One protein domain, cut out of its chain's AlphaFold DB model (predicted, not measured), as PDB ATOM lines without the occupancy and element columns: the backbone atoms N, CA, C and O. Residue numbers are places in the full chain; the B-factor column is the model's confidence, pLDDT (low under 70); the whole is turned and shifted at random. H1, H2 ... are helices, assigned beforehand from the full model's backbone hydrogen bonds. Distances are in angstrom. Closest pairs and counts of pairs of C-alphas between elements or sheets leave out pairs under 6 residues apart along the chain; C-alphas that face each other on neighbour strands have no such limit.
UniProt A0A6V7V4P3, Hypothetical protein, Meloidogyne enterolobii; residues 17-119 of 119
ATOM      1  N   LEU A  17     -35.211 149.505  19.007       88.88
ATOM      2  CA  LEU A  17     -34.736 150.806  19.483       88.88
ATOM      3  C   LEU A  17     -33.708 151.455  18.539       88.88
ATOM      4  O   LEU A  17     -33.895 152.618  18.185       88.88
ATOM      5  N   PRO A  18     -32.685 150.728  18.045       90.44
ATOM      6  CA  PRO A  18     -31.789 151.242  17.009       90.44
ATOM      7  C   PRO A  18     -32.506 151.599  15.700       90.44
ATOM      8  O   PRO A  18     -32.104 152.538  15.018       90.44
ATOM      9  N   VAL A  19     -33.580 150.879  15.355       91.44
ATOM     10  CA  VAL A  19     -34.394 151.173  14.163       91.44
ATOM     11  C   VAL A  19     -35.173 152.474  14.357       91.44
ATOM     12  O   VAL A  19     -35.157 153.331  13.480       91.44
ATOM     13  N   LEU A  20     -35.799 152.665  15.520       91.00
ATOM     14  CA  LEU A  20     -36.494 153.908  15.863       91.00
ATOM     15  C   LEU A  20     -35.539 155.105  15.905       91.00
ATOM     16  O   LEU A  20     -35.874 156.162  15.378       91.00
ATOM     17  N   PHE A  21     -34.339 154.921  16.462       93.62
ATOM     18  CA  PHE A  21     -33.273 155.919  16.417       93.62
ATOM     19  C   PHE A  21     -32.910 156.291  14.973       93.62
ATOM     20  O   PHE A  21     -32.917 157.469  14.626       93.62
ATOM     21  N   SER A  22     -32.661 155.299  14.113       92.94
ATOM     22  CA  SER A  22     -32.353 155.514  12.694       92.94
ATOM     23  C   SER A  22     -33.458 156.290  11.975       92.94
ATOM     24  O   SER A  22     -33.164 157.236  11.246       92.94
ATOM     25  N   ILE A  23     -34.723 155.928  12.202       94.44
ATOM     26  CA  ILE A  23     -35.870 156.621  11.608       94.44
ATOM     27  C   ILE A  23     -35.939 158.068  12.107       94.44
ATOM     28  O   ILE A  23     -36.130 158.974  11.301       94.44
ATOM     29  N   ASN A  24     -35.758 158.300  13.412       92.56
ATOM     30  CA  ASN A  24     -35.783 159.641  13.995       92.56
ATOM     31  C   ASN A  24     -34.651 160.522  13.446       92.56
ATOM     32  O   ASN A  24     -34.897 161.662  13.061       92.56
ATOM     33  N   PHE A  25     -33.445 159.966  13.323       91.81
ATOM     34  CA  PHE A  25     -32.284 160.661  12.778       91.81
ATOM     35  C   PHE A  25     -32.478 161.038  11.303       91.81
ATOM     36  O   PHE A  25     -32.232 162.175  10.911       91.81
ATOM     37  N   VAL A  26     -32.985 160.118  10.477       93.50
ATOM     38  CA  VAL A  26     -33.289 160.418   9.069       93.50
ATOM     39  C   VAL A  26     -34.416 161.446   8.961       93.50
ATOM     40  O   VAL A  26     -34.310 162.383   8.171       93.50
ATOM     41  N   ALA A  27     -35.472 161.316   9.769       91.75
ATOM     42  CA  ALA A  27     -36.570 162.277   9.794       91.75
ATOM     43  C   ALA A  27     -36.080 163.683  10.159       91.75
ATOM     44  O   ALA A  27     -36.451 164.638   9.484       91.75
ATOM     45  N   MET A  28     -35.201 163.808  11.157       91.31
ATOM     46  CA  MET A  28     -34.556 165.071  11.520       91.31
ATOM     47  C   MET A  28     -33.850 165.707  10.318       91.31
ATOM     48  O   MET A  28     -34.125 166.860   9.994       91.31
ATOM     49  N   LEU A  29     -32.983 164.959   9.626       89.62
ATOM     50  CA  LEU A  29     -32.238 165.473   8.471       89.62
ATOM     51  C   LEU A  29     -33.173 165.951   7.355       89.62
ATOM     52  O   LEU A  29     -32.988 167.043   6.817       89.62
ATOM     53  N   VAL A  30     -34.194 165.154   7.031       90.19
ATOM     54  CA  VAL A  30     -35.159 165.479   5.975       90.19
ATOM     55  C   VAL A  30     -35.990 166.702   6.350       90.19
ATOM     56  O   VAL A  30     -36.159 167.589   5.516       90.19
ATOM     57  N   ILE A  31     -36.497 166.780   7.582       88.94
ATOM     58  CA  ILE A  31     -37.349 167.884   8.038       88.94
ATOM     59  C   ILE A  31     -36.553 169.190   8.078       88.94
ATOM     60  O   ILE A  31     -36.994 170.178   7.492       88.94
ATOM     61  N   THR A  32     -35.380 169.196   8.717       87.75
ATOM     62  CA  THR A  32     -34.547 170.401   8.849       87.75
ATOM     63  C   THR A  32     -34.089 170.912   7.483       87.75
ATOM     64  O   THR A  32     -34.207 172.105   7.207       87.75
ATOM     65  N   TYR A  33     -33.648 170.020   6.588       87.56
ATOM     66  CA  TYR A  33     -33.250 170.406   5.234       87.56
ATOM     67  C   TYR A  33     -34.431 170.928   4.407       87.56
ATOM     68  O   TYR A  33     -34.348 172.003   3.818       87.56
ATOM     69  N   SER A  34     -35.559 170.208   4.398       87.00
ATOM     70  CA  SER A  34     -36.740 170.607   3.618       87.00
ATOM     71  C   SER A  34     -37.279 171.966   4.069       87.00
ATOM     72  O   SER A  34     -37.671 172.785   3.240       87.00
ATOM     73  N   PHE A  35     -37.270 172.222   5.380       86.56
ATOM     74  CA  PHE A  35     -37.686 173.502   5.944       86.56
ATOM     75  C   PHE A  35     -36.737 174.641   5.549       86.56
ATOM     76  O   PHE A  35     -37.193 175.708   5.140       86.56
ATOM     77  N   SER A  36     -35.426 174.398   5.610       86.00
ATOM     78  CA  SER A  36     -34.392 175.363   5.228       86.00
ATOM     79  C   SER A  36     -34.451 175.727   3.735       86.00
ATOM     80  O   SER A  36     -34.381 176.903   3.379       86.00
ATOM     81  N   VAL A  37     -34.695 174.748   2.855       86.94
ATOM     82  CA  VAL A  37     -34.903 174.987   1.415       86.94
ATOM     83  C   VAL A  37     -36.187 175.775   1.156       86.94
ATOM     84  O   VAL A  37     -36.184 176.700   0.347       86.94
ATOM     85  N   TRP A  38     -37.288 175.448   1.844       85.69
ATOM     86  CA  TRP A  38     -38.558 176.167   1.679       85.69
ATOM     87  C   TRP A  38     -38.450 177.648   2.056       85.69
ATOM     88  O   TRP A  38     -39.085 178.501   1.438       85.69
ATOM     89  N   ARG A  39     -37.623 177.950   3.056       84.44
ATOM     90  CA  ARG A  39     -37.367 179.310   3.525       84.44
ATOM     91  C   ARG A  39     -36.327 180.063   2.688       84.44
ATOM     92  O   ARG A  39     -36.279 181.288   2.751       84.44
ATOM     93  N   GLY A  40     -35.566 179.348   1.859       81.50
ATOM     94  CA  GLY A  40     -34.523 179.911   1.004       81.50
ATOM     95  C   GLY A  40     -33.200 180.167   1.726       81.50
ATOM     96  O   GLY A  40     -32.381 180.921   1.212       81.50
ATOM     97  N   ASP A  41     -32.984 179.554   2.894       79.62
ATOM     98  CA  ASP A  41     -31.753 179.733   3.678       79.62
ATOM     99  C   ASP A  41     -30.584 178.899   3.121       79.62
ATOM    100  O   ASP A  41     -29.420 179.199   3.383       79.62
ATOM    101  N   VAL A  42     -30.878 177.849   2.343       81.38
ATOM    102  CA  VAL A  42     -29.880 176.958   1.736       81.38
ATOM    103  C   VAL A  42     -30.226 176.679   0.277       81.38
ATOM    104  O   VAL A  42     -31.384 176.434  -0.070       81.38
ATOM    105  N   ASP A  43     -29.200 176.670  -0.577       78.75
ATOM    106  CA  ASP A  43     -29.339 176.322  -1.986       78.75
ATOM    107  C   ASP A  43     -29.796 174.859  -2.163       78.75
ATOM    108  O   ASP A  43     -29.142 173.930  -1.677       78.75
ATOM    109  N   PRO A  44     -30.868 174.597  -2.934       77.38
ATOM    110  CA  PRO A  44     -31.404 173.247  -3.119       77.38
ATOM    111  C   PRO A  44     -30.475 172.322  -3.921       77.38
ATOM    112  O   PRO A  44     -30.673 171.111  -3.940       77.38
ATOM    113  N   VAL A  45     -29.470 172.877  -4.605       75.56
ATOM    114  CA  VAL A  45     -28.547 172.119  -5.465       75.56
ATOM    115  C   VAL A  45     -27.523 171.331  -4.642       75.56
ATOM    116  O   VAL A  45     -27.115 170.250  -5.061       75.56
ATOM    117  N   PHE A  46     -27.137 171.836  -3.465       73.44
ATOM    118  CA  PHE A  46     -26.163 171.182  -2.592       73.44
ATOM    119  C   PHE A  46     -26.691 171.086  -1.152       73.44
ATOM    120  O   PHE A  46     -26.828 172.109  -0.480       73.44
ATOM    121  N   PRO A  47     -26.972 169.872  -0.640       71.62
ATOM    122  CA  PRO A  47     -27.560 169.686   0.683       71.62
ATOM    123  C   PRO A  47     -26.528 169.890   1.801       71.62
ATOM    124  O   PRO A  47     -25.983 168.939   2.363       71.62
ATOM    125  N   TYR A  48     -26.266 171.149   2.148       77.12
ATOM    126  CA  TYR A  48     -25.431 171.523   3.288       77.12
ATOM    127  C   TYR A  48     -26.253 171.536   4.581       77.12
ATOM    128  O   TYR A  48     -26.696 172.581   5.051       77.12
ATOM    129  N   ILE A  49     -26.423 170.361   5.190       72.25
ATOM    130  CA  ILE A  49     -27.166 170.191   6.455       72.25
ATOM    131  C   ILE A  49     -26.603 171.075   7.579       72.25
ATOM    132  O   ILE A  49     -27.361 171.593   8.394       72.25
ATOM    133  N   SER A  50     -25.284 171.287   7.611       75.12
ATOM    134  CA  SER A  50     -24.640 172.158   8.599       75.12
ATOM    135  C   SER A  50     -25.059 173.625   8.468       75.12
ATOM    136  O   SER A  50     -25.124 174.316   9.478       75.12
ATOM    137  N   ALA A  51     -25.376 174.100   7.256       71.56
ATOM    138  CA  ALA A  51     -25.877 175.459   7.035       71.56
ATOM    139  C   ALA A  51     -27.346 175.593   7.466       71.56
ATOM    140  O   ALA A  51     -27.729 176.594   8.063       71.56
ATOM    141  N   SER A  52     -28.147 174.536   7.277       71.81
ATOM    142  CA  SER A  52     -29.527 174.451   7.779       71.81
ATOM    143  C   SER A  52     -29.637 174.428   9.312       71.81
ATOM    144  O   SER A  52     -30.745 174.411   9.834       71.81
ATOM    145  N   GLY A  53     -28.523 174.365  10.047       69.50
ATOM    146  CA  GLY A  53     -28.491 174.399  11.511       69.50
ATOM    147  C   GLY A  53     -28.035 175.732  12.107       69.50
ATOM    148  O   GLY A  53     -27.977 175.830  13.330       69.50
ATOM    149  N   ASP A  54     -27.694 176.733  11.290       78.44
ATOM    150  CA  ASP A  54     -27.080 177.986  11.760       78.44
ATOM    151  C   ASP A  54     -28.114 179.092  12.020       78.44
ATOM    152  O   ASP A  54     -28.006 179.882  12.961       78.44
ATOM    153  N   SER A  55     -29.183 179.118  11.225       79.12
ATOM    154  CA  SER A  55     -30.219 180.140  11.322       79.12
ATOM    155  C   SER A  55     -31.418 179.675  12.174       79.12
ATOM    156  O   SER A  55     -31.607 178.499  12.518       79.12
ATOM    157  N   ARG A  56     -32.186 180.646  12.687       83.06
ATOM    158  CA  ARG A  56     -33.399 180.396  13.487       83.06
ATOM    159  C   ARG A  56     -34.617 180.503  12.574       83.06
ATOM    160  O   ARG A  56     -34.729 181.512  11.866       83.06
ATOM    161  N   PRO A  57     -35.623 179.616  12.698       83.31
ATOM    162  CA  PRO A  57     -35.926 178.657  13.773       83.31
ATOM    163  C   PRO A  57     -35.438 177.207  13.558       83.31
ATOM    164  O   PRO A  57     -35.648 176.364  14.428       83.31
ATOM    165  N   GLU A  58     -34.820 176.887  12.431       83.94
ATOM    166  CA  GLU A  58     -34.437 175.533  12.015       83.94
ATOM    167  C   GLU A  58     -33.384 174.887  12.921       83.94
ATOM    168  O   GLU A  58     -33.518 173.711  13.263       83.94
ATOM    169  N   SER A  59     -32.430 175.674  13.425       86.88
ATOM    170  CA  SER A  59     -31.487 175.275  14.481       86.88
ATOM    171  C   SER A  59     -32.183 174.747  15.742       86.88
ATOM    172  O   SER A  59     -31.748 173.764  16.343       86.88
ATOM    173  N   CYS A  60     -33.306 175.357  16.134       88.19
ATOM    174  CA  CYS A  60     -34.073 174.950  17.310       88.19
ATOM    175  C   CYS A  60     -34.792 173.617  17.076       88.19
ATOM    176  O   CYS A  60     -34.749 172.735  17.933       88.19
ATOM    177  N   ILE A  61     -35.398 173.443  15.898       87.62
ATOM    178  CA  ILE A  61     -36.047 172.184  15.506       87.62
ATOM    179  C   ILE A  61     -35.004 171.064  15.462       87.62
ATOM    180  O   ILE A  61     -35.201 170.013  16.066       87.62
ATOM    181  N   PHE A  62     -33.863 171.313  14.818       88.56
ATOM    182  CA  PHE A  62     -32.749 170.374  14.749       88.56
ATOM    183  C   PHE A  62     -32.260 169.951  16.145       88.56
ATOM    184  O   PHE A  62     -32.172 168.759  16.428       88.56
ATOM    185  N   SER A  63     -32.042 170.909  17.052       89.06
ATOM    186  CA  SER A  63     -31.636 170.632  18.437       89.06
ATOM    187  C   SER A  63     -32.683 169.822  19.219       89.06
ATOM    188  O   SER A  63     -32.327 168.899  19.951       89.06
ATOM    189  N   MET A  64     -33.985 170.084  19.037       90.62
ATOM    190  CA  MET A  64     -35.041 169.276  19.668       90.62
ATOM    191  C   MET A  64     -34.991 167.809  19.222       90.62
ATOM    192  O   MET A  64     -35.093 166.910  20.058       90.62
ATOM    193  N   PHE A  65     -34.808 167.552  17.926       90.81
ATOM    194  CA  PHE A  65     -34.669 166.189  17.407       90.81
ATOM    195  C   PHE A  65     -33.358 165.525  17.850       90.81
ATOM    196  O   PHE A  65     -33.371 164.343  18.197       90.81
ATOM    197  N   LEU A  66     -32.250 166.271  17.913       90.75
ATOM    198  CA  LEU A  66     -30.985 165.764  18.448       90.75
ATOM    199  C   LEU A  66     -31.100 165.340  19.914       90.75
ATOM    200  O   LEU A  66     -30.596 164.278  20.270       90.75
ATOM    201  N   ASN A  67     -31.830 166.087  20.744       92.31
ATOM    202  CA  ASN A  67     -32.096 165.695  22.131       92.31
ATOM    203  C   ASN A  67     -32.870 164.367  22.222       92.31
ATOM    204  O   ASN A  67     -32.568 163.510  23.056       92.31
ATOM    205  N   VAL A  68     -33.842 164.153  21.331       92.50
ATOM    206  CA  VAL A  68     -34.570 162.876  21.234       92.50
ATOM    207  C   VAL A  68     -33.637 161.747  20.782       92.50
ATOM    208  O   VAL A  68     -33.667 160.652  21.347       92.50
ATOM    209  N   CYS A  69     -32.766 162.011  19.807       93.31
ATOM    210  CA  CYS A  69     -31.728 161.079  19.373       93.31
ATOM    211  C   CYS A  69     -30.776 160.706  20.521       93.31
ATOM    212  O   CYS A  69     -30.523 159.521  20.732       93.31
ATOM    213  N   ALA A  70     -30.306 161.684  21.299       93.38
ATOM    214  CA  ALA A  70     -29.422 161.484  22.446       93.38
ATOM    215  C   ALA A  70     -30.067 160.579  23.508       93.38
ATOM    216  O   ALA A  70     -29.430 159.647  24.004       93.38
ATOM    217  N   PHE A  71     -31.361 160.774  23.784       92.31
ATOM    218  CA  PHE A  71     -32.129 159.893  24.665       92.31
ATOM    219  C   PHE A  71     -32.160 158.442  24.158       92.31
ATOM    220  O   PHE A  71     -31.890 157.510  24.921       92.31
ATOM    221  N   PHE A  72     -32.444 158.227  22.867       92.25
ATOM    222  CA  PHE A  72     -32.432 156.880  22.289       92.25
ATOM    223  C   PHE A  72     -31.041 156.240  22.331       92.25
ATOM    224  O   PHE A  72     -30.934 155.063  22.675       92.25
ATOM    225  N   ILE A  73     -29.981 156.995  22.025       92.81
ATOM    226  CA  ILE A  73     -28.596 156.505  22.081       92.81
ATOM    227  C   ILE A  73     -28.248 156.061  23.504       92.81
ATOM    228  O   ILE A  73     -27.755 154.947  23.679       92.81
ATOM    229  N   ALA A  74     -28.559 156.872  24.519       92.69
ATOM    230  CA  ALA A  74     -28.313 156.522  25.918       92.69
ATOM    231  C   ALA A  74     -28.977 155.190  26.286       92.69
ATOM    232  O   ALA A  74     -28.346 154.298  26.857       92.69
ATOM    233  N   LEU A  75     -30.242 155.025  25.889       90.75
ATOM    234  CA  LEU A  75     -31.009 153.816  26.161       90.75
ATOM    235  C   LEU A  75     -30.416 152.596  25.437       90.75
ATOM    236  O   LEU A  75     -30.266 151.537  26.044       90.75
ATOM    237  N   ILE A  76     -30.015 152.741  24.169       91.38
ATOM    238  CA  ILE A  76     -29.363 151.672  23.394       91.38
ATOM    239  C   ILE A  76     -28.049 151.247  24.049       91.38
ATOM    240  O   ILE A  76     -27.827 150.049  24.223       91.38
ATOM    241  N   VAL A  77     -27.187 152.200  24.409       92.44
ATOM    242  CA  VAL A  77     -25.863 151.928  24.989       92.44
ATOM    243  C   VAL A  77     -25.998 151.190  26.320       92.44
ATOM    244  O   VAL A  77     -25.342 150.168  26.520       92.44
ATOM    245  N   ILE A  78     -26.901 151.639  27.199       90.56
ATOM    246  CA  ILE A  78     -27.153 150.987  28.491       90.56
ATOM    247  C   ILE A  78     -27.680 149.563  28.278       90.56
ATOM    248  O   ILE A  78     -27.130 148.609  28.829       90.56
ATOM    249  N   LEU A  79     -28.704 149.384  27.436       88.94
ATOM    250  CA  LEU A  79     -29.266 148.055  27.181       88.94
ATOM    251  C   LEU A  79     -28.241 147.097  26.565       88.94
ATOM    252  O   LEU A  79     -28.191 145.928  26.946       88.94
ATOM    253  N   ARG A  80     -27.408 147.577  25.635       89.00
ATOM    254  CA  ARG A  80     -26.340 146.778  25.020       89.00
ATOM    255  C   ARG A  80     -25.284 146.372  26.043       89.00
ATOM    256  O   ARG A  80     -24.892 145.208  26.040       89.00
ATOM    257  N   TYR A  81     -24.891 147.278  26.937       90.44
ATOM    258  CA  TYR A  81     -23.946 146.972  28.009       90.44
ATOM    259  C   TYR A  81     -24.457 145.849  28.919       90.44
ATOM    260  O   TYR A  81     -23.739 144.874  29.157       90.44
ATOM    261  N   HIS A  82     -25.709 145.954  29.379       86.75
ATOM    262  CA  HIS A  82     -26.333 144.943  30.238       86.75
ATOM    263  C   HIS A  82     -26.537 143.607  29.518       86.75
ATOM    264  O   HIS A  82     -26.313 142.556  30.114       86.75
ATOM    265  N   LEU A  83     -26.906 143.631  28.234       86.12
ATOM    266  CA  LEU A  83     -27.035 142.421  27.424       86.12
ATOM    267  C   LEU A  83     -25.699 141.675  27.317       86.12
ATOM    268  O   LEU A  83     -25.657 140.471  27.545       86.12
ATOM    269  N   VAL A  84     -24.605 142.378  27.017       86.31
ATOM    270  CA  VAL A  84     -23.271 141.762  26.939       86.31
ATOM    271  C   VAL A  84     -22.814 141.259  28.311       86.31
ATOM    272  O   VAL A  84     -22.270 140.165  28.399       86.31
ATOM    273  N   ALA A  85     -23.072 142.008  29.387       86.50
ATOM    274  CA  ALA A  85     -22.723 141.585  30.743       86.50
ATOM    275  C   ALA A  85     -23.458 140.299  31.171       86.50
ATOM    276  O   ALA A  85     -22.838 139.399  31.733       86.50
ATOM    277  N   GLU A  86     -24.755 140.181  30.870       84.62
ATOM    278  CA  GLU A  86     -25.527 138.967  31.166       84.62
ATOM    279  C   GLU A  86     -25.037 137.783  30.316       84.62
ATOM    280  O   GLU A  86     -24.834 136.693  30.850       84.62
ATOM    281  N   LEU A  87     -24.777 137.999  29.018       83.31
ATOM    282  CA  LEU A  87     -24.247 136.962  28.124       83.31
ATOM    283  C   LEU A  87     -22.880 136.447  28.583       83.31
ATOM    284  O   LEU A  87     -22.646 135.243  28.522       83.31
ATOM    285  N   LEU A  88     -21.993 137.320  29.066       82.94
ATOM    286  CA  LEU A  88     -20.719 136.899  29.656       82.94
ATOM    287  C   LEU A  88     -20.953 136.036  30.904       82.94
ATOM    288  O   LEU A  88     -20.426 134.934  30.982       82.94
ATOM    289  N   SER A  89     -21.843 136.459  31.811       81.38
ATOM    290  CA  SER A  89     -22.127 135.704  33.043       81.38
ATOM    291  C   SER A  89     -22.699 134.297  32.805       81.38
ATOM    292  O   SER A  89     -22.424 133.374  33.575       81.38
ATOM    293  N   GLN A  90     -23.478 134.115  31.730       80.56
ATOM    294  CA  GLN A  90     -24.040 132.817  31.343       80.56
ATOM    295  C   GLN A  90     -23.006 131.865  30.733       80.56
ATOM    296  O   GLN A  90     -23.182 130.657  30.833       80.56
ATOM    297  N   ASN A  91     -21.947 132.391  30.114       74.38
ATOM    298  CA  ASN A  91     -20.888 131.604  29.476       74.38
ATOM    299  C   ASN A  91     -19.678 131.377  30.402       74.38
ATOM    300  O   ASN A  91     -18.588 131.090  29.919       74.38
ATOM    301  N   SER A  92     -19.868 131.480  31.721       63.81
ATOM    302  CA  SER A  92     -18.814 131.381  32.747       63.81
ATOM    303  C   SER A  92     -18.068 130.035  32.802       63.81
ATOM    304  O   SER A  92     -17.052 129.936  33.485       63.81
ATOM    305  N   ASP A  93     -18.522 129.018  32.060       66.81
ATOM    306  CA  ASP A  93     -17.808 127.748  31.864       66.81
ATOM    307  C   ASP A  93     -16.646 127.847  30.847       66.81
ATOM    308  O   ASP A  93     -15.823 126.935  30.754       66.81
ATOM    309  N   GLN A  94     -16.557 128.942  30.081       68.88
ATOM    310  CA  GLN A  94     -15.498 129.205  29.104       68.88
ATOM    311  C   GLN A  94     -14.562 130.308  29.622       68.88
ATOM    312  O   GLN A  94     -15.035 131.287  30.193       68.88
ATOM    313  N   GLU A  95     -13.239 130.159  29.439       67.75
ATOM    314  CA  GLU A  95     -12.247 131.179  29.827       67.75
ATOM    315  C   GLU A  95     -12.666 132.559  29.293       67.75
ATOM    316  O   GLU A  95     -12.760 132.774  28.084       67.75
ATOM    317  N   GLU A  96     -12.964 133.485  30.207       67.88
ATOM    318  CA  GLU A  96     -13.387 134.834  29.850       67.88
ATOM    319  C   GLU A  96     -12.197 135.630  29.305       67.88
ATOM    320  O   GLU A  96     -11.241 135.921  30.028       67.88
ATOM    321  N   ASP A  97     -12.275 136.061  28.044       80.94
ATOM    322  CA  ASP A  97     -11.299 136.996  27.492       80.94
ATOM    323  C   ASP A  97     -11.432 138.369  28.190       80.94
ATOM    324  O   ASP A  97     -12.452 139.057  28.021       80.94
ATOM    325  N   PRO A  98     -10.402 138.858  28.915       84.12
ATOM    326  CA  PRO A  98     -10.471 140.129  29.648       84.12
ATOM    327  C   PRO A  98     -10.657 141.342  28.722       84.12
ATOM    328  O   PRO A  98     -11.094 142.410  29.152       84.12
ATOM    329  N   LEU A  99     -10.356 141.177  27.431       88.81
ATOM    330  CA  LEU A  99     -10.615 142.176  26.400       88.81
ATOM    331  C   LEU A  99     -12.110 142.451  26.225       88.81
ATOM    332  O   LEU A  99     -12.487 143.610  26.095       88.81
ATOM    333  N   ILE A 100     -12.972 141.431  26.262       86.94
ATOM    334  CA  ILE A 100     -14.403 141.602  25.969       86.94
ATOM    335  C   ILE A 100     -15.084 142.406  27.083       86.94
ATOM    336  O   ILE A 100     -15.861 143.326  26.809       86.94
ATOM    337  N   SER A 101     -14.753 142.116  28.343       86.94
ATOM    338  CA  SER A 101     -15.297 142.842  29.496       86.94
ATOM    339  C   SER A 101     -14.786 144.289  29.563       86.94
ATOM    340  O   SER A 101     -15.560 145.202  29.879       86.94
ATOM    341  N   LEU A 102     -13.523 144.528  29.185       91.88
ATOM    342  CA  LEU A 102     -12.959 145.871  29.051       91.88
ATOM    343  C   LEU A 102     -13.624 146.649  27.912       91.88
ATOM    344  O   LEU A 102     -14.087 147.766  28.135       91.88
ATOM    345  N   THR A 103     -13.717 146.070  26.713       92.50
ATOM    346  CA  THR A 103     -14.352 146.704  25.549       92.50
ATOM    347  C   THR A 103     -15.811 147.048  25.833       92.50
ATOM    348  O   THR A 103     -16.245 148.143  25.483       92.50
ATOM    349  N   ASN A 104     -16.556 146.185  26.533       92.06
ATOM    350  CA  ASN A 104     -17.933 146.476  26.934       92.06
ATOM    351  C   ASN A 104     -18.010 147.719  27.842       92.06
ATOM    352  O   ASN A 104     -18.776 148.644  27.573       92.06
ATOM    353  N   ARG A 105     -17.157 147.801  28.873       91.81
ATOM    354  CA  ARG A 105     -17.084 148.978  29.758       91.81
ATOM    355  C   ARG A 105     -16.647 150.240  29.021       91.81
ATOM    356  O   ARG A 105     -17.256 151.288  29.208       91.81
ATOM    357  N   LEU A 106     -15.628 150.147  28.168       94.75
ATOM    358  CA  LEU A 106     -15.165 151.274  27.357       94.75
ATOM    359  C   LEU A 106     -16.270 151.776  26.420       94.75
ATOM    360  O   LEU A 106     -16.456 152.983  26.301       94.75
ATOM    361  N   SER A 107     -17.041 150.868  25.815       92.94
ATOM    362  CA  SER A 107     -18.158 151.232  24.938       92.94
ATOM    363  C   SER A 107     -19.274 151.976  25.678       92.94
ATOM    364  O   SER A 107     -19.838 152.921  25.129       92.94
ATOM    365  N   LEU A 108     -19.540 151.618  26.941       93.81
ATOM    366  CA  LEU A 108     -20.493 152.328  27.794       93.81
ATOM    367  C   LEU A 108     -20.028 153.764  28.058       93.81
ATOM    368  O   LEU A 108     -20.796 154.700  27.852       93.81
ATOM    369  N   PHE A 109     -18.772 153.948  28.478       94.94
ATOM    370  CA  PHE A 109     -18.229 155.283  28.747       94.94
ATOM    371  C   PHE A 109     -18.173 156.148  27.489       94.94
ATOM    372  O   PHE A 109     -18.633 157.285  27.519       94.94
ATOM    373  N   ALA A 110     -17.661 155.607  26.381       94.25
ATOM    374  CA  ALA A 110     -17.604 156.322  25.111       94.25
ATOM    375  C   ALA A 110     -19.009 156.718  24.620       94.25
ATOM    376  O   ALA A 110     -19.218 157.850  24.194       94.25
ATOM    377  N   GLY A 111     -19.988 155.814  24.737       92.94
ATOM    378  CA  GLY A 111     -21.372 156.092  24.360       92.94
ATOM    379  C   GLY A 111     -22.034 157.160  25.234       92.94
ATOM    380  O   GLY A 111     -22.692 158.051  24.706       92.94
ATOM    381  N   LEU A 112     -21.837 157.116  26.557       93.94
ATOM    382  CA  LEU A 112     -22.384 158.123  27.475       93.94
ATOM    383  C   LEU A 112     -21.731 159.500  27.297       93.94
ATOM    384  O   LEU A 112     -22.428 160.508  27.391       93.94
ATOM    385  N   LEU A 113     -20.427 159.551  27.006       94.12
ATOM    386  CA  LEU A 113     -19.742 160.799  26.666       94.12
ATOM    387  C   LEU A 113     -20.319 161.417  25.386       94.12
ATOM    388  O   LEU A 113     -20.639 162.599  25.385       94.12
ATOM    389  N   GLY A 114     -20.551 160.615  24.342       90.06
ATOM    390  CA  GLY A 114     -21.174 161.107  23.108       90.06
ATOM    391  C   GLY A 114     -22.605 161.627  23.305       90.06
ATOM    392  O   GLY A 114     -22.998 162.610  22.684       90.06
ATOM    393  N   VAL A 115     -23.387 161.012  24.201       92.62
ATOM    394  CA  VAL A 115     -24.724 161.520  24.574       92.62
ATOM    395  C   VAL A 115     -24.627 162.865  25.288       92.62
ATOM    396  O   VAL A 115     -25.449 163.740  25.031       92.62
ATOM    397  N   LEU A 116     -23.641 163.037  26.170       89.75
ATOM    398  CA  LEU A 116     -23.444 164.279  26.915       89.75
ATOM    399  C   LEU A 116     -23.100 165.454  25.993       89.75
ATOM    400  O   LEU A 116     -23.556 166.563  26.235       89.75
ATOM    401  N   GLU A 117     -22.340 165.213  24.925       85.56
ATOM    402  CA  GLU A 117     -22.026 166.234  23.915       85.56
ATOM    403  C   GLU A 117     -23.259 166.698  23.124       85.56
ATOM    404  O   GLU A 117     -23.252 167.788  22.557       85.56
ATOM    405  N   CYS A 118     -24.314 165.880  23.077       78.75
ATOM    406  CA  CYS A 118     -25.542 166.187  22.348       78.75
ATOM    407  C   CYS A 118     -26.571 166.993  23.165       78.75
ATOM    408  O   CYS A 118     -27.589 167.373  22.582       78.75
ATOM    409  N   LEU A 119     -26.345 167.202  24.473       74.50
ATOM    410  CA  LEU A 119     -27.271 167.856  25.410       74.50
ATOM    411  C   LEU A 119     -26.843 169.300  25.736       74.50
ATOM    412  O   LEU A 119     -27.394 170.229  25.104       74.50
TER     413      LEU A 119
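This is residues 17 to 119 of the 119 residues of the protein "Hypothetical protein" of Meloidogyne enterolobii (UniProt A0A6V7V4P3). Three helices run up and down nearly side by side to make a rod, with the long helix H2 in the middle and the shorter H1 and H3 both packing on it but apart from each other. The loop of residues 40 to 57 lies toward one end of the rod, and residues 89 to 95 stick out at the other. The printed part has 103 residues with three named helices in the order H1, H2, H3 and no named strand, and its class is all helix. It is only just loose, close to extended, with a radius of gyration of the C-alphas of 18.8 A and spans of 63 by 22 by 21 A.

H1, residues 17 to 39, begins with C-alpha 17 at (-34.736, 150.806, 19.483) and is 32.8 A long from first to last C-alpha. H2, residues 58 to 90, is the longest helix at 48.0 A and begins with C-alpha 58 at (-34.437, 175.533, 12.015). H3, residues 98 to 117, is 29.1 A long and ends with C-alpha 117 at (-22.026, 166.234, 23.915).

H1 and H2 form a helical hairpin and touch at a shallow tilt of 12 degrees, opposite ways. Their closest C-alphas, those of Met 28 and Phe 65, are 6.0 A apart. H2 and H3 form a second helical hairpin, at a shallow tilt of 17 degrees, opposite ways. H2 touches H3 with residues 70 to 85 alone; the closest C-alphas, those of Ala 70 and Val 115, are 5.2 A apart. H1 and H3 are apart. In H1, H2 and H3 every O i to N i+4 pair is within hydrogen-bond range.

The C-alphas of Gly 40 and Asp 93, the two farthest apart, are 62.9 A from each other. The printed part has no cut. The link from H1 to H2 is long, with 18 residues, and that from H2 to H3 is short, with 7. The mean pLDDT of the printed part is 85.9; residue 53 and residues 92 to 96 are under 70.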